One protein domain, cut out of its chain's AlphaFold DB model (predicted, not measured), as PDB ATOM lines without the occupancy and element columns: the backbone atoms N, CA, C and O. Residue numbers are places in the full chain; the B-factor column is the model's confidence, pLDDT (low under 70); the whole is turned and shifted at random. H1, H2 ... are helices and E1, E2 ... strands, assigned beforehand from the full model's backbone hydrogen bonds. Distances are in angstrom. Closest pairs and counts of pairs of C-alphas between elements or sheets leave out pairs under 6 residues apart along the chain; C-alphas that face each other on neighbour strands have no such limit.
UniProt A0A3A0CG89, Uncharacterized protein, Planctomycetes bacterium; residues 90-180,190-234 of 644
ATOM      1  N   LEU A  90     310.686 278.126 251.373       82.38
ATOM      2  CA  LEU A  90     310.564 276.740 251.854       82.38
ATOM      3  C   LEU A  90     309.159 276.256 251.539       82.38
ATOM      4  O   LEU A  90     308.196 277.004 251.729       82.38
ATOM      5  N   LEU A  91     309.048 274.992 251.131       82.00
ATOM      6  CA  LEU A  91     307.769 274.309 250.989       82.00
ATOM      7  C   LEU A  91     307.708 273.126 251.949       82.00
ATOM      8  O   LEU A  91     308.320 272.085 251.714       82.00
ATOM      9  N   LEU A  92     306.963 273.302 253.038       87.06
ATOM     10  CA  LEU A  92     306.802 272.298 254.087       87.06
ATOM     11  C   LEU A  92     305.465 271.558 253.938       87.06
ATOM     12  O   LEU A  92     304.407 272.180 253.919       87.06
ATOM     13  N   PHE A  93     305.482 270.231 253.887       85.62
ATOM     14  CA  PHE A  93     304.267 269.417 253.960       85.62
ATOM     15  C   PHE A  93     304.127 268.845 255.366       85.62
ATOM     16  O   PHE A  93     304.990 268.094 255.810       85.62
ATOM     17  N   ILE A  94     303.052 269.195 256.069       89.19
ATOM     18  CA  ILE A  94     302.744 268.670 257.402       89.19
ATOM     19  C   ILE A  94     301.649 267.623 257.236       89.19
ATOM     20  O   ILE A  94     300.495 267.966 256.998       89.19
ATOM     21  N   VAL A  95     302.009 266.352 257.335       86.75
ATOM     22  CA  VAL A  95     301.087 265.226 257.230       86.75
ATOM     23  C   VAL A  95     300.591 264.869 258.627       86.75
ATOM     24  O   VAL A  95     301.381 264.500 259.495       86.75
ATOM     25  N   ILE A  96     299.285 264.992 258.848       89.00
ATOM     26  CA  ILE A  96     298.633 264.624 260.107       89.00
ATOM     27  C   ILE A  96     297.851 263.340 259.883       89.00
ATOM     28  O   ILE A  96     296.912 263.321 259.081       89.00
ATOM     29  N   ASP A  97     298.206 262.301 260.625       84.00
ATOM     30  CA  ASP A  97     297.437 261.069 260.670       84.00
ATOM     31  C   ASP A  97     296.066 261.306 261.334       84.00
ATOM     32  O   ASP A  97     295.968 261.878 262.424       84.00
ATOM     33  N   ASN A  98     294.986 260.925 260.645       83.50
ATOM     34  CA  ASN A  98     293.608 260.993 261.147       83.50
ATOM     35  C   ASN A  98     293.061 259.591 261.469       83.50
ATOM     36  O   ASN A  98     291.847 259.372 261.424       83.50
ATOM     37  N   SER A  99     293.953 258.640 261.754       79.06
ATOM     38  CA  SER A  99     293.617 257.299 262.209       79.06
ATOM     39  C   SER A  99     292.782 257.315 263.505       79.06
ATOM     40  O   SER A  99     292.758 258.299 264.256       79.06
ATOM     41  N   PRO A 100     292.054 256.225 263.801       77.44
ATOM     42  CA  PRO A 100     291.226 256.131 265.006       77.44
ATOM     43  C   PRO A 100     292.039 256.247 266.297       77.44
ATOM     44  O   PRO A 100     291.568 256.822 267.276       77.44
ATOM     45  N   SER A 101     293.268 255.737 266.276       77.75
ATOM     46  CA  SER A 101     294.213 255.776 267.388       77.75
ATOM     47  C   SER A 101     294.632 257.216 267.717       77.75
ATOM     48  O   SER A 101     294.631 257.598 268.888       77.75
ATOM     49  N   MET A 102     294.773 258.088 266.711       81.56
ATOM     50  CA  MET A 102     294.990 259.526 266.911       81.56
ATOM     51  C   MET A 102     293.799 260.246 267.571       81.56
ATOM     52  O   MET A 102     293.963 261.311 268.164       81.56
ATOM     53  N   ARG A 103     292.580 259.696 267.534       82.06
ATOM     54  CA  ARG A 103     291.428 260.278 268.255       82.06
ATOM     55  C   ARG A 103     291.359 259.869 269.721       82.06
ATOM     56  O   ARG A 103     290.560 260.453 270.453       82.06
ATOM     57  N   ALA A 104     292.180 258.917 270.156       78.81
ATOM     58  CA  ALA A 104     292.272 258.570 271.562       78.81
ATOM     59  C   ALA A 104     292.749 259.779 272.382       78.81
ATOM     60  O   ALA A 104     293.559 260.597 271.926       78.81
ATOM     61  N   PHE A 105     292.226 259.898 273.601       78.75
ATOM     62  CA  PHE A 105     292.741 260.857 274.569       78.75
ATOM     63  C   PHE A 105     294.176 260.487 274.931       78.75
ATOM     64  O   PHE A 105     294.504 259.315 275.117       78.75
ATOM     65  N   SER A 106     295.043 261.491 275.001       74.00
ATOM     66  CA  SER A 106     296.351 261.305 275.615       74.00
ATOM     67  C   SER A 106     296.156 261.211 277.128       74.00
ATOM     68  O   SER A 106     295.480 262.054 277.702       74.00
ATOM     69  N   TYR A 107     296.731 260.226 277.815       60.94
ATOM     70  CA  TYR A 107     296.561 260.127 279.275       60.94
ATOM     71  C   TYR A 107     297.188 261.304 280.037       60.94
ATOM     72  O   TYR A 107     296.765 261.629 281.142       60.94
ATOM     73  N   THR A 108     298.169 261.978 279.433       56.69
ATOM     74  CA  THR A 108     298.864 263.128 280.030       56.69
ATOM     75  C   THR A 108     298.172 264.465 279.774       56.69
ATOM     76  O   THR A 108     298.463 265.441 280.458       56.69
ATOM     77  N   HIS A 109     297.272 264.544 278.791       60.22
ATOM     78  CA  HIS A 109     296.651 265.797 278.370       60.22
ATOM     79  C   HIS A 109     295.153 265.565 278.179       60.22
ATOM     80  O   HIS A 109     294.761 264.614 277.522       60.22
ATOM     81  N   SER A 110     294.287 266.462 278.654       78.62
ATOM     82  CA  SER A 110     292.825 266.376 278.453       78.62
ATOM     83  C   SER A 110     292.381 266.586 276.987       78.62
ATOM     84  O   SER A 110     291.279 267.065 276.720       78.62
ATOM     85  N   GLN A 111     293.269 266.307 276.037       85.75
ATOM     86  CA  GLN A 111     293.155 266.518 274.608       85.75
ATOM     87  C   GLN A 111     293.425 265.203 273.874       85.75
ATOM     88  O   GLN A 111     294.174 264.340 274.340       85.75
ATOM     89  N   THR A 112     292.819 265.043 272.703       85.38
ATOM     90  CA  THR A 112     293.103 263.889 271.844       85.38
ATOM     91  C   THR A 112     294.493 264.013 271.220       85.38
ATOM     92  O   THR A 112     294.987 265.123 271.003       85.38
ATOM     93  N   ARG A 113     295.141 262.892 270.881       84.94
ATOM     94  CA  ARG A 113     296.445 262.900 270.179       84.94
ATOM     95  C   ARG A 113     296.378 263.714 268.877       84.94
ATOM     96  O   ARG A 113     297.306 264.439 268.534       84.94
ATOM     97  N   GLN A 114     295.226 263.706 268.212       86.88
ATOM     98  CA  GLN A 114     294.914 264.523 267.046       86.88
ATOM     99  C   GLN A 114     294.917 266.022 267.366       86.88
ATOM    100  O   GLN A 114     295.445 266.810 266.582       86.88
ATOM    101  N   GLN A 115     294.345 266.440 268.498       87.88
ATOM    102  CA  GLN A 115     294.401 267.838 268.939       87.88
ATOM    103  C   GLN A 115     295.843 268.258 269.242       87.88
ATOM    104  O   GLN A 115     296.244 269.356 268.854       87.88
ATOM    105  N   MET A 116     296.644 267.371 269.840       86.56
ATOM    106  CA  MET A 116     298.072 267.614 270.067       86.56
ATOM    107  C   MET A 116     298.840 267.763 268.744       86.56
ATOM    108  O   MET A 116     299.578 268.734 268.571       86.56
ATOM    109  N   ALA A 117     298.611 266.875 267.772       87.06
ATOM    110  CA  ALA A 117     299.210 266.968 266.441       87.06
ATOM    111  C   ALA A 117     298.799 268.258 265.705       87.06
ATOM    112  O   ALA A 117     299.630 268.921 265.085       87.06
ATOM    113  N   GLN A 118     297.539 268.688 265.820       90.00
ATOM    114  CA  GLN A 118     297.078 269.964 265.261       90.00
ATOM    115  C   GLN A 118     297.730 271.174 265.943       90.00
ATOM    116  O   GLN A 118     298.118 272.128 265.265       90.00
ATOM    117  N   ALA A 119     297.868 271.153 267.272       88.31
ATOM    118  CA  ALA A 119     298.558 272.203 268.016       88.31
ATOM    119  C   ALA A 119     300.030 272.300 267.590       88.31
ATOM    120  O   ALA A 119     300.537 273.396 267.335       88.31
ATOM    121  N   ARG A 120     300.688 271.153 267.404       88.50
ATOM    122  CA  ARG A 120     302.064 271.072 266.918       88.50
ATOM    123  C   ARG A 120     302.212 271.580 265.483       88.50
ATOM    124  O   ARG A 120     303.090 272.395 265.214       88.50
ATOM    125  N   ALA A 121     301.307 271.198 264.583       89.12
ATOM    126  CA  ALA A 121     301.267 271.725 263.219       89.12
ATOM    127  C   ALA A 121     301.120 273.259 263.194       89.12
ATOM    128  O   ALA A 121     301.790 273.935 262.413       89.12
ATOM    129  N   ARG A 122     300.301 273.833 264.089       90.12
ATOM    130  CA  ARG A 122     300.174 275.295 264.248       90.12
ATOM    131  C   ARG A 122     301.458 275.940 264.763       90.12
ATOM    132  O   ARG A 122     301.830 277.007 264.287       90.12
ATOM    133  N   GLN A 123     302.148 275.302 265.705       87.62
ATOM    134  CA  GLN A 123     303.446 275.783 266.179       87.62
ATOM    135  C   GLN A 123     304.470 275.831 265.034       87.62
ATOM    136  O   GLN A 123     305.142 276.849 264.866       87.62
ATOM    137  N   LEU A 124     304.525 274.787 264.197       86.31
ATOM    138  CA  LEU A 124     305.388 274.744 263.013       86.31
ATOM    139  C   LEU A 124     305.025 275.851 262.011       86.31
ATOM    140  O   LEU A 124     305.909 276.591 261.582       86.31
ATOM    141  N   LEU A 125     303.735 276.046 261.713       88.56
ATOM    142  CA  LEU A 125     303.254 277.148 260.865       88.56
ATOM    143  C   LEU A 125     303.684 278.526 261.383       88.56
ATOM    144  O   LEU A 125     304.089 279.389 260.606       88.56
ATOM    145  N   ASN A 126     303.632 278.730 262.698       88.06
ATOM    146  CA  ASN A 126     304.011 279.993 263.325       88.06
ATOM    147  C   ASN A 126     305.526 280.251 263.309       88.06
ATOM    148  O   ASN A 126     305.938 281.403 263.477       88.06
ATOM    149  N   SER A 127     306.336 279.212 263.086       86.19
ATOM    150  CA  SER A 127     307.800 279.297 263.012       86.19
ATOM    151  C   SER A 127     308.338 279.598 261.603       86.19
ATOM    152  O   SER A 127     309.510 279.942 261.458       86.19
ATOM    153  N   LEU A 128     307.490 279.510 260.571       85.88
ATOM    154  CA  LEU A 128     307.864 279.743 259.172       85.88
ATOM    155  C   LEU A 128     308.383 281.169 258.929       85.88
ATOM    156  O   LEU A 128     307.862 282.140 259.483       85.88
ATOM    157  N   ALA A 129     309.369 281.328 258.039       85.00
ATOM    158  CA  ALA A 129     309.778 282.657 257.594       85.00
ATOM    159  C   ALA A 129     308.679 283.304 256.717       85.00
ATOM    160  O   ALA A 129     307.846 282.599 256.147       85.00
ATOM    161  N   PRO A 130     308.668 284.640 256.531       82.25
ATOM    162  CA  PRO A 130     307.604 285.333 255.786       82.25
ATOM    163  C   PRO A 130     307.370 284.820 254.350       82.25
ATOM    164  O   PRO A 130     306.253 284.859 253.822       82.25
ATOM    165  N   GLN A 131     308.427 284.328 253.701       81.31
ATOM    166  CA  GLN A 131     308.359 283.801 252.337       81.31
ATOM    167  C   GLN A 131     308.045 282.300 252.270       81.31
ATOM    168  O   GLN A 131     307.672 281.809 251.206       81.31
ATOM    169  N   ASP A 132     308.130 281.587 253.392       86.25
ATOM    170  CA  ASP A 132     307.889 280.150 253.437       86.25
ATOM    171  C   ASP A 132     306.394 279.840 253.351       86.25
ATOM    172  O   ASP A 132     305.529 280.668 253.670       86.25
ATOM    173  N   ARG A 133     306.082 278.641 252.867       85.19
ATOM    174  CA  ARG A 133     304.720 278.128 252.742       85.19
ATOM    175  C   ARG A 133     304.672 276.722 253.311       85.19
ATOM    176  O   ARG A 133     305.608 275.944 253.121       85.19
ATOM    177  N   ALA A 134     303.562 276.375 253.944       88.81
ATOM    178  CA  ALA A 134     303.298 275.000 254.330       88.81
ATOM    179  C   ALA A 134     301.929 274.527 253.857       88.81
ATOM    180  O   ALA A 134     301.007 275.322 253.729       88.81
ATOM    181  N   CYS A 135     301.786 273.235 253.606       86.81
ATOM    182  CA  CYS A 135     300.511 272.596 253.310       86.81
ATOM    183  C   CYS A 135     300.253 271.530 254.373       86.81
ATOM    184  O   CYS A 135     301.093 270.655 254.587       86.81
ATOM    185  N   ILE A 136     299.106 271.619 255.053       87.88
ATOM    186  CA  ILE A 136     298.656 270.559 255.956       87.88
ATOM    187  C   ILE A 136     297.937 269.512 255.113       87.88
ATOM    188  O   ILE A 136     296.952 269.815 254.443       87.88
ATOM    189  N   VAL A 137     298.430 268.284 255.159       85.12
ATOM    190  CA  VAL A 137     297.839 267.128 254.497       85.12
ATOM    191  C   VAL A 137     297.223 266.252 255.575       85.12
ATOM    192  O   VAL A 137     297.923 265.706 256.422       85.12
ATOM    193  N   HIS A 138     295.903 266.120 255.559       83.69
ATOM    194  CA  HIS A 138     295.227 265.169 256.426       83.69
ATOM    195  C   HIS A 138     295.258 263.798 255.773       83.69
ATOM    196  O   HIS A 138     294.841 263.644 254.626       83.69
ATOM    197  N   TRP A 139     295.746 262.804 256.500       77.31
ATOM    198  CA  TRP A 139     295.734 261.434 256.032       77.31
ATOM    199  C   TRP A 139     294.434 260.745 256.421       77.31
ATOM    200  O   TRP A 139     294.123 260.650 257.606       77.31
ATOM    201  N   GLN A 140     293.661 260.267 255.448       73.25
ATOM    202  CA  GLN A 140     292.337 259.709 255.690       73.25
ATOM    203  C   GLN A 140     292.061 258.520 254.765       73.25
ATOM    204  O   GLN A 140     292.014 258.683 253.551       73.25
ATOM    205  N   LEU A 141     291.791 257.335 255.328       66.38
ATOM    206  CA  LEU A 141     291.395 256.141 254.560       66.38
ATOM    207  C   LEU A 141     292.399 255.761 253.451       66.38
ATOM    208  O   LEU A 141     292.002 255.483 252.319       66.38
ATOM    209  N   GLY A 142     293.703 255.835 253.745       64.56
ATOM    210  CA  GLY A 142     294.760 255.607 252.746       64.56
ATOM    211  C   GLY A 142     294.826 256.684 251.651       64.56
ATOM    212  O   GLY A 142     295.486 256.499 250.631       64.56
ATOM    213  N   ARG A 143     294.117 257.811 251.821       65.00
ATOM    214  CA  ARG A 143     294.090 258.932 250.876       65.00
ATOM    215  C   ARG A 143     294.538 260.231 251.549       65.00
ATOM    216  O   ARG A 143     294.085 260.550 252.649       65.00
ATOM    217  N   PRO A 144     295.372 261.035 250.881       74.25
ATOM    218  CA  PRO A 144     295.732 262.353 251.367       74.25
ATOM    219  C   PRO A 144     294.629 263.348 251.015       74.25
ATOM    220  O   PRO A 144     294.127 263.389 249.892       74.25
ATOM    221  N   VAL A 145     294.302 264.222 251.953       78.81
ATOM    222  CA  VAL A 145     293.477 265.399 251.705       78.81
ATOM    223  C   VAL A 145     294.346 266.616 251.983       78.81
ATOM    224  O   VAL A 145     294.581 266.984 253.134       78.81
ATOM    225  N   ALA A 146     294.881 267.204 250.914       77.69
ATOM    226  CA  ALA A 146     295.714 268.394 250.997       77.69
ATOM    227  C   ALA A 146     294.855 269.636 251.272       77.69
ATOM    228  O   ALA A 146     293.872 269.892 250.575       77.69
ATOM    229  N   GLY A 147     295.239 270.410 252.283       76.38
ATOM    230  CA  GLY A 147     294.702 271.740 252.530       76.38
ATOM    231  C   GLY A 147     295.306 272.804 251.603       76.38
ATOM    232  O   GLY A 147     296.181 272.511 250.783       76.38
ATOM    233  N   PRO A 148     294.863 274.067 251.721       79.69
ATOM    234  CA  PRO A 148     295.508 275.176 251.028       79.69
ATOM    235  C   PRO A 148     296.941 275.384 251.539       79.69
ATOM    236  O   PRO A 148     297.283 275.007 252.661       79.69
ATOM    237  N   PHE A 149     297.777 276.041 250.732       81.31
ATOM    238  CA  PHE A 149     299.073 276.523 251.206       81.31
ATOM    239  C   PHE A 149     298.881 277.692 252.173       81.31
ATOM    240  O   PHE A 149     298.258 278.697 251.835       81.31
ATOM    241  N   LEU A 150     299.466 277.551 253.353       84.62
ATOM    242  CA  LEU A 150     299.396 278.462 254.481       84.62
ATOM    243  C   LEU A 150     300.721 279.218 254.638       84.62
ATOM    244  O   LEU A 150     301.805 278.687 254.369       84.62
ATOM    245  N   LYS A 151     300.628 280.463 255.098       87.38
ATOM    246  CA  LYS A 151     301.735 281.309 255.553       87.38
ATOM    247  C   LYS A 151     301.753 281.379 257.079       87.38
ATOM    248  O   LYS A 151     300.814 280.965 257.759       87.38
ATOM    249  N   ARG A 152     302.824 281.959 257.625       86.94
ATOM    250  CA  ARG A 152     302.905 282.292 259.051       86.94
ATOM    251  C   ARG A 152     301.693 283.132 259.472       86.94
ATOM    252  O   ARG A 152     301.473 284.205 258.917       86.94
ATOM    253  N   GLY A 153     300.967 282.659 260.484       79.12
ATOM    254  CA  GLY A 153     299.787 283.331 261.036       79.12
ATOM    255  C   GLY A 153     298.457 282.956 260.377       79.12
ATOM    256  O   GLY A 153     297.415 283.341 260.906       79.12
ATOM    257  N   ASP A 154     298.459 282.185 259.284       80.19
ATOM    258  CA  ASP A 154     297.215 281.673 258.708       80.19
ATOM    259  C   ASP A 154     296.590 280.619 259.636       80.19
ATOM    260  O   ASP A 154     297.274 279.778 260.229       80.19
ATOM    261  N   ALA A 155     295.262 280.641 259.759       74.69
ATOM    262  CA  ALA A 155     294.544 279.661 260.559       74.69
ATOM    263  C   ALA A 155     294.521 278.300 259.847       74.69
ATOM    264  O   ALA A 155     293.928 278.149 258.779       74.69
ATOM    265  N   ALA A 156     295.116 277.284 260.475       69.50
ATOM    266  CA  ALA A 156     294.895 275.895 260.088       69.50
ATOM    267  C   ALA A 156     293.414 275.549 260.323       69.50
ATOM    268  O   ALA A 156     292.957 275.529 261.474       69.50
ATOM    269  N   GLY A 157     292.669 275.327 259.236       68.31
ATOM    270  CA  GLY A 157     291.254 274.958 259.285       68.31
ATOM    271  C   GLY A 157     291.001 273.673 260.091       68.31
ATOM    272  O   GLY A 157     291.932 272.907 260.353       68.31
ATOM    273  N   PRO A 158     289.752 273.429 260.526       65.19
ATOM    274  CA  PRO A 158     289.406 272.207 261.245       65.19
ATOM    275  C   PRO A 158     289.614 270.973 260.357       65.19
ATOM    276  O   PRO A 158     289.353 271.016 259.155       65.19
ATOM    277  N   ALA A 159     290.047 269.863 260.961       61.41
ATOM    278  CA  ALA A 159     290.177 268.597 260.245       61.41
ATOM    279  C   ALA A 159     288.809 268.121 259.703       61.41
ATOM    280  O   ALA A 159     287.785 268.309 260.373       61.41
ATOM    281  N   PRO A 160     288.770 267.482 258.519       62.84
ATOM    282  CA  PRO A 160     287.542 266.903 257.978       62.84
ATOM    283  C   PRO A 160     286.981 265.796 258.899       62.84
ATOM    284  O   PRO A 160     287.732 265.036 259.514       62.84
ATOM    285  N   ARG A 161     285.644 265.715 259.014       49.78
ATOM    286  CA  ARG A 161     284.913 264.694 259.800       49.78
ATOM    287  C   ARG A 161     284.792 263.395 259.002       49.78
ATOM    288  O   ARG A 161     284.111 263.463 257.988       49.78
ATOM    289  N   THR A 162     285.328 262.251 259.459       49.69
ATOM    290  CA  THR A 162     285.163 260.939 258.758       49.69
ATOM    291  C   THR A 162     285.629 259.677 259.513       49.69
ATOM    292  O   THR A 162     286.347 259.775 260.512       49.69
ATOM    293  N   ASP A 163     285.223 258.526 258.945       49.78
ATOM    294  CA  ASP A 163     285.322 257.106 259.351       49.78
ATOM    295  C   ASP A 163     286.622 256.363 258.906       49.78
ATOM    296  O   ASP A 163     287.497 256.960 258.282       49.78
ATOM    297  N   TYR A 164     286.744 255.069 259.264       45.31
ATOM    298  CA  TYR A 164     287.955 254.346 259.732       45.31
ATOM    299  C   TYR A 164     288.792 253.551 258.686       45.31
ATOM    300  O   TYR A 164     288.241 252.669 258.031       45.31
ATOM    301  N   ALA A 165     290.128 253.766 258.626       44.62
ATOM    302  CA  ALA A 165     291.179 252.796 258.207       44.62
ATOM    303  C   ALA A 165     292.614 253.300 258.545       44.62
ATOM    304  O   ALA A 165     292.822 254.510 258.636       44.62
ATOM    305  N   LEU A 166     293.580 252.381 258.722       45.41
ATOM    306  CA  LEU A 166     295.013 252.627 259.012       45.41
ATOM    307  C   LEU A 166     295.836 252.903 257.733       45.41
ATOM    308  O   LEU A 166     295.448 252.464 256.654       45.41
ATOM    309  N   ALA A 167     296.961 253.616 257.858       45.06
ATOM    310  CA  ALA A 167     297.835 254.013 256.746       45.06
ATOM    311  C   ALA A 167     298.940 252.980 256.454       45.06
ATOM    312  O   ALA A 167     299.536 252.450 257.389       45.06
ATOM    313  N   GLN A 168     299.278 252.745 255.180       52.38
ATOM    314  CA  GLN A 168     300.467 251.965 254.801       52.38
ATOM    315  C   GLN A 168     301.613 252.844 254.273       52.38
ATOM    316  O   GLN A 168     301.410 253.858 253.609       52.38
ATOM    317  N   THR A 169     302.856 252.429 254.535       48.84
ATOM    318  CA  THR A 169     304.093 253.156 254.183       48.84
ATOM    319  C   THR A 169     304.219 253.503 252.693       48.84
ATOM    320  O   THR A 169     304.724 254.571 252.347       48.84
ATOM    321  N   GLU A 170     303.766 252.620 251.802       56.72
ATOM    322  CA  GLU A 170     303.833 252.798 250.341       56.72
ATOM    323  C   GLU A 170     302.884 253.897 249.843       56.72
ATOM    324  O   GLU A 170     303.144 254.570 248.843       56.72
ATOM    325  N   GLU A 171     301.812 254.147 250.589       52.78
ATOM    326  CA  GLU A 171     300.784 255.112 250.232       52.78
ATOM    327  C   GLU A 171     301.304 256.549 250.402       52.78
ATOM    328  O   GLU A 171     300.941 257.435 249.620       52.78
ATOM    329  N   LEU A 172     302.196 256.805 251.377       53.00
ATOM    330  CA  LEU A 172     302.776 258.134 251.652       53.00
ATOM    331  C   LEU A 172     303.493 258.716 250.423       53.00
ATOM    332  O   LEU A 172     303.424 259.921 250.180       53.00
ATOM    333  N   ALA A 173     304.120 257.868 249.604       55.34
ATOM    334  CA  ALA A 173     304.763 258.271 248.354       55.34
ATOM    335  C   ALA A 173     303.745 258.710 247.283       55.34
ATOM    336  O   ALA A 173     303.957 259.713 246.597       55.34
ATOM    337  N   GLY A 174     302.600 258.022 247.188       57.84
ATOM    338  CA  GLY A 174     301.489 258.406 246.309       57.84
ATOM    339  C   GLY A 174     300.880 259.762 246.677       57.84
ATOM    340  O   GLY A 174     300.316 260.458 245.831       57.84
ATOM    341  N   CYS A 175     301.065 260.198 247.919       55.03
ATOM    342  CA  CYS A 175     300.474 261.434 248.406       55.03
ATOM    343  C   CYS A 175     301.209 262.679 247.964       55.03
ATOM    344  O   CYS A 175     300.568 263.670 247.629       55.03
ATOM    345  N   PHE A 176     302.528 262.612 247.824       58.25
ATOM    346  CA  PHE A 176     303.290 263.696 247.206       58.25
ATOM    347  C   PHE A 176     302.955 263.876 245.723       58.25
ATOM    348  O   PHE A 176     303.019 264.998 245.222       58.25
ATOM    349  N   ALA A 177     302.540 262.805 245.039       62.12
ATOM    350  CA  ALA A 177     302.028 262.877 243.673       62.12
ATOM    351  C   ALA A 177     300.597 263.454 243.621       62.12
ATOM    352  O   ALA A 177     300.298 264.279 242.759       62.12
ATOM    353  N   ALA A 178     299.730 263.077 244.568       53.50
ATOM    354  CA  ALA A 178     298.336 263.526 244.637       53.50
ATOM    355  C   ALA A 178     298.160 264.975 245.129       53.50
ATOM    356  O   ALA A 178     297.203 265.636 244.733       53.50
ATOM    357  N   VAL A 179     299.088 265.500 245.942       56.91
ATOM    358  CA  VAL A 179     299.075 266.897 246.428       56.91
ATOM    359  C   VAL A 179     299.231 267.914 245.288       56.91
ATOM    360  O   VAL A 179     299.045 269.102 245.532       56.91
ATOM    361  N   GLY A 180     299.515 267.455 244.055       51.34
ATOM    362  CA  GLY A 180     299.150 268.131 242.806       51.34
ATOM    363  C   GLY A 180     299.224 269.646 242.909       51.34
ATOM    364  O   GLY A 180     298.186 270.302 243.012       51.34
ATOM    365  N   GLU A 190     314.910 274.347 243.379       57.88
ATOM    366  CA  GLU A 190     315.686 274.515 244.611       57.88
ATOM    367  C   GLU A 190     314.843 274.788 245.870       57.88
ATOM    368  O   GLU A 190     315.386 274.865 246.973       57.88
ATOM    369  N   ALA A 191     313.517 274.939 245.750       62.75
ATOM    370  CA  ALA A 191     312.641 275.048 246.912       62.75
ATOM    371  C   ALA A 191     312.613 273.693 247.630       62.75
ATOM    372  O   ALA A 191     311.872 272.785 247.244       62.75
ATOM    373  N   VAL A 192     313.465 273.551 248.647       57.84
ATOM    374  CA  VAL A 192     313.595 272.333 249.452       57.84
ATOM    375  C   VAL A 192     312.210 271.910 249.942       57.84
ATOM    376  O   VAL A 192     311.512 272.680 250.607       57.84
ATOM    377  N   ARG A 193     311.806 270.688 249.579       73.69
ATOM    378  CA  ARG A 193     310.539 270.082 249.995       73.69
ATOM    379  C   ARG A 193     310.806 269.149 251.159       73.69
ATOM    380  O   ARG A 193     311.602 268.223 251.031       73.69
ATOM    381  N   ALA A 194     310.136 269.400 252.270       76.94
ATOM    382  CA  ALA A 194     310.277 268.615 253.484       76.94
ATOM    383  C   ALA A 194     308.941 268.057 253.935       76.94
ATOM    384  O   ALA A 194     307.897 268.666 253.684       76.94
ATOM    385  N   VAL A 195     308.990 266.930 254.638       78.00
ATOM    386  CA  VAL A 195     307.799 266.250 255.144       78.00
ATOM    387  C   VAL A 195     307.863 266.158 256.656       78.00
ATOM    388  O   VAL A 195     308.836 265.666 257.215       78.00
ATOM    389  N   TRP A 196     306.806 266.591 257.322       81.44
ATOM    390  CA  TRP A 196     306.627 266.405 258.750       81.44
ATOM    391  C   TRP A 196     305.463 265.457 258.988       81.44
ATOM    392  O   TRP A 196     304.332 265.815 258.684       81.44
ATOM    393  N   LEU A 197     305.721 264.256 259.496       79.38
ATOM    394  CA  LEU A 197     304.686 263.262 259.775       79.38
ATOM    395  C   LEU A 197     304.361 263.255 261.270       79.38
ATOM    396  O   LEU A 197     305.237 263.005 262.096       79.38
ATOM    397  N   LEU A 198     303.099 263.518 261.601       82.62
ATOM    398  CA  LEU A 198     302.550 263.450 262.956       82.62
ATOM    399  C   LEU A 198     301.601 262.244 263.023       82.62
ATOM    400  O   LEU A 198     300.513 262.296 262.447       82.62
ATOM    401  N   THR A 199     302.019 261.160 263.674       77.88
ATOM    402  CA  THR A 199     301.285 259.874 263.735       77.88
ATOM    403  C   THR A 199     301.484 259.211 265.097       77.88
ATOM    404  O   THR A 199     302.265 259.709 265.893       77.88
ATOM    405  N   ASP A 200     300.796 258.121 265.411       77.81
ATOM    406  CA  ASP A 200     301.101 257.273 266.566       77.81
ATOM    407  C   ASP A 200     301.656 255.891 266.192       77.81
ATOM    408  O   ASP A 200     302.132 255.183 267.075       77.81
ATOM    409  N   ASP A 201     301.709 255.571 264.895       73.06
ATOM    410  CA  ASP A 201     302.293 254.341 264.356       73.06
ATOM    411  C   ASP A 201     303.253 254.673 263.193       73.06
ATOM    412  O   ASP A 201     302.845 254.791 262.031       73.06
ATOM    413  N   PRO A 202     304.539 254.949 263.483       69.81
ATOM    414  CA  PRO A 202     305.471 255.420 262.472       69.81
ATOM    415  C   PRO A 202     305.839 254.293 261.491       69.81
ATOM    416  O   PRO A 202     306.229 253.205 261.916       69.81
ATOM    417  N   PRO A 203     305.854 254.555 260.174       66.81
ATOM    418  CA  PRO A 203     306.334 253.569 259.215       66.81
ATOM    419  C   PRO A 203     307.829 253.258 259.416       66.81
ATOM    420  O   PRO A 203     308.590 254.045 259.992       66.81
ATOM    421  N   ALA A 204     308.281 252.115 258.894       68.94
ATOM    422  CA  ALA A 204     309.703 251.784 258.843       68.94
ATOM    423  C   ALA A 204     310.430 252.742 257.881       68.94
ATOM    424  O   ALA A 204     310.129 252.796 256.689       68.94
ATOM    425  N   LEU A 205     311.389 253.513 258.398       67.06
ATOM    426  CA  LEU A 205     312.015 254.623 257.674       67.06
ATOM    427  C   LEU A 205     313.539 254.585 257.774       67.06
ATOM    428  O   LEU A 205     314.096 254.210 258.805       67.06
ATOM    429  N   LYS A 206     314.210 255.025 256.707       72.56
ATOM    430  CA  LYS A 206     315.677 255.133 256.629       72.56
ATOM    431  C   LYS A 206     316.142 256.500 257.124       72.56
ATOM    432  O   LYS A 206     315.405 257.473 256.985       72.56
ATOM    433  N   SER A 207     317.349 256.595 257.674       73.19
ATOM    434  CA  SER A 207     317.962 257.881 258.034       73.19
ATOM    435  C   SER A 207     318.237 258.738 256.793       73.19
ATOM    436  O   SER A 207     318.452 258.215 255.698       73.19
ATOM    437  N   ALA A 208     318.204 260.060 256.962       72.81
ATOM    438  CA  ALA A 208     318.547 261.031 255.926       72.81
ATOM    439  C   ALA A 208     319.324 262.205 256.534       72.81
ATOM    440  O   ALA A 208     319.184 262.492 257.722       72.81
ATOM    441  N   GLU A 209     320.126 262.880 255.714       71.50
ATOM    442  CA  GLU A 209     320.854 264.081 256.121       71.50
ATOM    443  C   GLU A 209     319.917 265.300 256.166       71.50
ATOM    444  O   GLU A 209     319.011 265.441 255.336       71.50
ATOM    445  N   ALA A 210     320.110 266.162 257.164       65.25
ATOM    446  CA  ALA A 210     319.280 267.336 257.385       65.25
ATOM    447  C   ALA A 210     319.687 268.472 256.432       65.25
ATOM    448  O   ALA A 210     320.852 268.864 256.408       65.25
ATOM    449  N   PRO A 211     318.768 269.073 255.663       67.38
ATOM    450  CA  PRO A 211     319.094 270.285 254.929       67.38
ATOM    451  C   PRO A 211     319.131 271.487 255.889       67.38
ATOM    452  O   PRO A 211     318.209 271.695 256.680       67.38
ATOM    453  N   ALA A 212     320.149 272.341 255.751       65.94
ATOM    454  CA  ALA A 212     320.445 273.471 256.649       65.94
ATOM    455  C   ALA A 212     319.253 274.410 256.943       65.94
ATOM    456  O   ALA A 212     319.173 275.050 257.991       65.94
ATOM    457  N   ARG A 213     318.299 274.530 256.011       66.50
ATOM    458  CA  ARG A 213     317.117 275.386 256.193       66.50
ATOM    459  C   ARG A 213     316.067 274.769 257.114       66.50
ATOM    460  O   ARG A 213     315.344 275.507 257.777       66.50
ATOM    461  N   LEU A 214     315.995 273.443 257.164       66.25
ATOM    462  CA  LEU A 214     315.060 272.723 258.018       66.25
ATOM    463  C   LEU A 214     315.564 272.560 259.452       66.25
ATOM    464  O   LEU A 214     314.746 272.528 260.368       66.25
ATOM    465  N   GLU A 215     316.882 272.554 259.666       63.94
ATOM    466  CA  GLU A 215     317.470 272.616 261.013       63.94
ATOM    467  C   GLU A 215     316.987 273.847 261.794       63.94
ATOM    468  O   GLU A 215     316.824 273.785 263.006       63.94
ATOM    469  N   ARG A 216     316.650 274.948 261.105       68.31
ATOM    470  CA  ARG A 216     316.051 276.137 261.741       68.31
ATOM    471  C   ARG A 216     314.676 275.876 262.347       68.31
ATOM    472  O   ARG A 216     314.304 276.549 263.304       68.31
ATOM    473  N   VAL A 217     313.905 274.967 261.755       65.81
ATOM    474  CA  VAL A 217     312.542 274.647 262.198       65.81
ATOM    475  C   VAL A 217     312.586 273.630 263.340       65.81
ATOM    476  O   VAL A 217     311.730 273.670 264.221       65.81
ATOM    477  N   ALA A 218     313.597 272.753 263.363       66.50
ATOM    478  CA  ALA A 218     313.756 271.759 264.418       66.50
ATOM    479  C   ALA A 218     315.205 271.295 264.613       66.50
ATOM    480  O   ALA A 218     315.595 270.224 264.137       66.50
ATOM    481  N   PRO A 219     315.994 272.065 265.372       54.44
ATOM    482  CA  PRO A 219     317.421 271.808 265.549       54.44
ATOM    483  C   PRO A 219     317.728 270.528 266.347       54.44
ATOM    484  O   PRO A 219     318.853 270.048 266.310       54.44
ATOM    485  N   ALA A 220     316.741 269.954 267.045       63.91
ATOM    486  CA  ALA A 220     316.902 268.756 267.875       63.91
ATOM    487  C   ALA A 220     316.297 267.469 267.268       63.91
ATOM    488  O   ALA A 220     316.346 266.411 267.894       63.91
ATOM    489  N   ALA A 221     315.690 267.531 266.075       67.56
ATOM    490  CA  ALA A 221     314.968 266.393 265.503       67.56
ATOM    491  C   ALA A 221     315.878 265.454 264.688       67.56
ATOM    492  O   ALA A 221     316.707 265.899 263.895       67.56
ATOM    493  N   ARG A 222     315.678 264.133 264.827       75.81
ATOM    494  CA  ARG A 222     316.314 263.124 263.959       75.81
ATOM    495  C   ARG A 222     315.598 263.056 262.606       75.81
ATOM    496  O   ARG A 222     314.387 262.837 262.556       75.81
ATOM    497  N   TRP A 223     316.358 263.176 261.519       75.88
ATOM    498  CA  TRP A 223     315.843 263.191 260.148       75.88
ATOM    499  C   TRP A 223     315.763 261.791 259.532       75.88
ATOM    500  O   TRP A 223     316.665 260.959 259.676       75.88
ATOM    501  N   LYS A 224     314.663 261.530 258.823       79.94
ATOM    502  CA  LYS A 224     314.381 260.281 258.109       79.94
ATOM    503  C   LYS A 224     313.944 260.563 256.668       79.94
ATOM    504  O   LYS A 224     313.450 261.643 256.366       79.94
ATOM    505  N   SER A 225     314.113 259.599 255.770       73.69
ATOM    506  CA  SER A 225     313.642 259.694 254.386       73.69
ATOM    507  C   SER A 225     312.191 259.218 254.272       73.69
ATOM    508  O   SER A 225     311.910 258.046 254.522       73.69
ATOM    509  N   LEU A 226     311.284 260.111 253.867       67.06
ATOM    510  CA  LEU A 226     309.868 259.841 253.586       67.06
ATOM    511  C   LEU A 226     309.628 259.966 252.079       67.06
ATOM    512  O   LEU A 226     309.620 261.069 251.536       67.06
ATOM    513  N   GLY A 227     309.486 258.835 251.379       67.00
ATOM    514  CA  GLY A 227     309.326 258.836 249.917       67.00
ATOM    515  C   GLY A 227     310.505 259.475 249.166       67.00
ATOM    516  O   GLY A 227     310.304 260.073 248.114       67.00
ATOM    517  N   GLY A 228     311.724 259.398 249.719       68.88
ATOM    518  CA  GLY A 228     312.934 259.998 249.141       68.88
ATOM    519  C   GLY A 228     313.214 261.441 249.573       68.88
ATOM    520  O   GLY A 228     314.276 261.965 249.247       68.88
ATOM    521  N   LEU A 229     312.316 262.078 250.333       70.31
ATOM    522  CA  LEU A 229     312.498 263.438 250.850       70.31
ATOM    523  C   LEU A 229     312.959 263.431 252.315       70.31
ATOM    524  O   LEU A 229     312.557 262.539 253.066       70.31
ATOM    525  N   PRO A 230     313.757 264.420 252.754       75.62
ATOM    526  CA  PRO A 230     314.078 264.587 254.166       75.62
ATOM    527  C   PRO A 230     312.813 264.958 254.947       75.62
ATOM    528  O   PRO A 230     312.059 265.864 254.571       75.62
ATOM    529  N   GLY A 231     312.579 264.261 256.052       79.50
ATOM    530  CA  GLY A 231     311.432 264.503 256.905       79.50
ATOM    531  C   GLY A 231     311.629 264.108 258.360       79.50
ATOM    532  O   GLY A 231     312.545 263.366 258.714       79.50
ATOM    533  N   VAL A 232     310.752 264.633 259.211       80.38
ATOM    534  CA  VAL A 232     310.710 264.342 260.647       80.38
ATOM    535  C   VAL A 232     309.433 263.576 260.946       80.38
ATOM    536  O   VAL A 232     308.372 263.905 260.417       80.38
ATOM    537  N   VAL A 233     309.541 262.550 261.787       77.56
ATOM    538  CA  VAL A 233     308.389 261.796 262.287       77.56
ATOM    539  C   VAL A 233     308.284 262.012 263.784       77.56
ATOM    540  O   VAL A 233     309.186 261.613 264.518       77.56
ATOM    541  N   GLU A 234     307.200 262.645 264.220       80.12
ATOM    542  CA  GLU A 234     306.863 262.785 265.636       80.12
ATOM    543  C   GLU A 234     305.712 261.828 265.963       80.12
ATOM    544  O   GLU A 234     304.669 261.844 265.301       80.12
TER     545      GLU A 234
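What this domain is: This is residues 90 to 180 and 190 to 234 of the 644 residues of an uncharacterized protein of Planctomycetes bacterium (UniProt A0A3A0CG89). A strongly twisted sheet of six strands, in the order E3 E2 E1 E4 E6 E5, curls round helix H2 on one face, while the long helix H1 covers the opposite face, running along E1: three layers. The short helix H3 only grazes the sheet. The printed part has 136 residues with three named helices and six named strands, in the order E1 H1 E2 E3 H2 E4 H3 E5 E6; the sheet is mixed, and so is the class, helices and strands. The whole is compact and rounded, with a radius of gyration of the C-alphas of 14.1 A and spans of 38 by 32 by 31 A.

How they stand to each other: E1, residues 91 to 97, has two parallel neighbours: E2, residues 133 to 140, at 23 degrees, with N 94 and O 135 2.9 A apart, and E4, residues 193 to 199, at 17 degrees, with N 95 and O 196 2.7 A apart. E2 forms an antiparallel hairpin with the edge strand E3, residues 143 to 150; N 138 and O 145 are 2.9 A apart. E6, residues 229 to 234, is parallel to E4 over 231 to 234, with N 197 and O 232 2.8 A apart, and over 229 to 231 pairs in a hairpin with the edge strand E5, residues 224 to 226, with N 226 and O 229 2.9 A apart. H1, residues 113 to 127, is over E1 at a height over the sheet of 8.7 A, along it at 0 degrees on the local plane; their closest C-alphas, of Ile 94 and Ala 121, are 6.7 A apart. E1, H1 and E2 form a strand-helix-strand unit, two parallel neighbour strands joined through a helix, with a right-handed crossover. H2, residues 169 to 178, is on the opposite face; its closest C-alphas to E3, of Cys 175 and Pro 144, are 5.7 A apart. H3, residues 212 to 215, grazes the sheet with 213 to 214. Every O i to N i+4 pair of H1 is within hydrogen-bond range; H2 has 2 of 6, and 5 of 7 O i to N i+3 pairs; H3 is too short for an O i to N i+4 pair.

Where its parts are: E1 begins at C-alpha 91 (307.769, 274.309, 250.989) and is 19.4 A long; E2 is 22.4 A, E3 20.6 A and E4 19.5 A. H1, 21.2 A, begins at C-alpha 113 (296.445, 262.900, 270.179); H2 is 15.2 A. E6, 15.8 A, ends at C-alpha 234 (306.863, 262.785, 265.636).

The domain as a whole: The farthest C-alphas, of Tyr 107 and Glu 190, are 42.1 A apart. Residues 181 to 189 are not printed; C-alphas 180 and 190 are 17.8 A apart across the cut. The links E1 to H1, E3 to H2 and E4 to H3 are long. Mean pLDDT of the printed part is 73.2; 53 residues are under 70, among them 156 to 180 and 210 to 221.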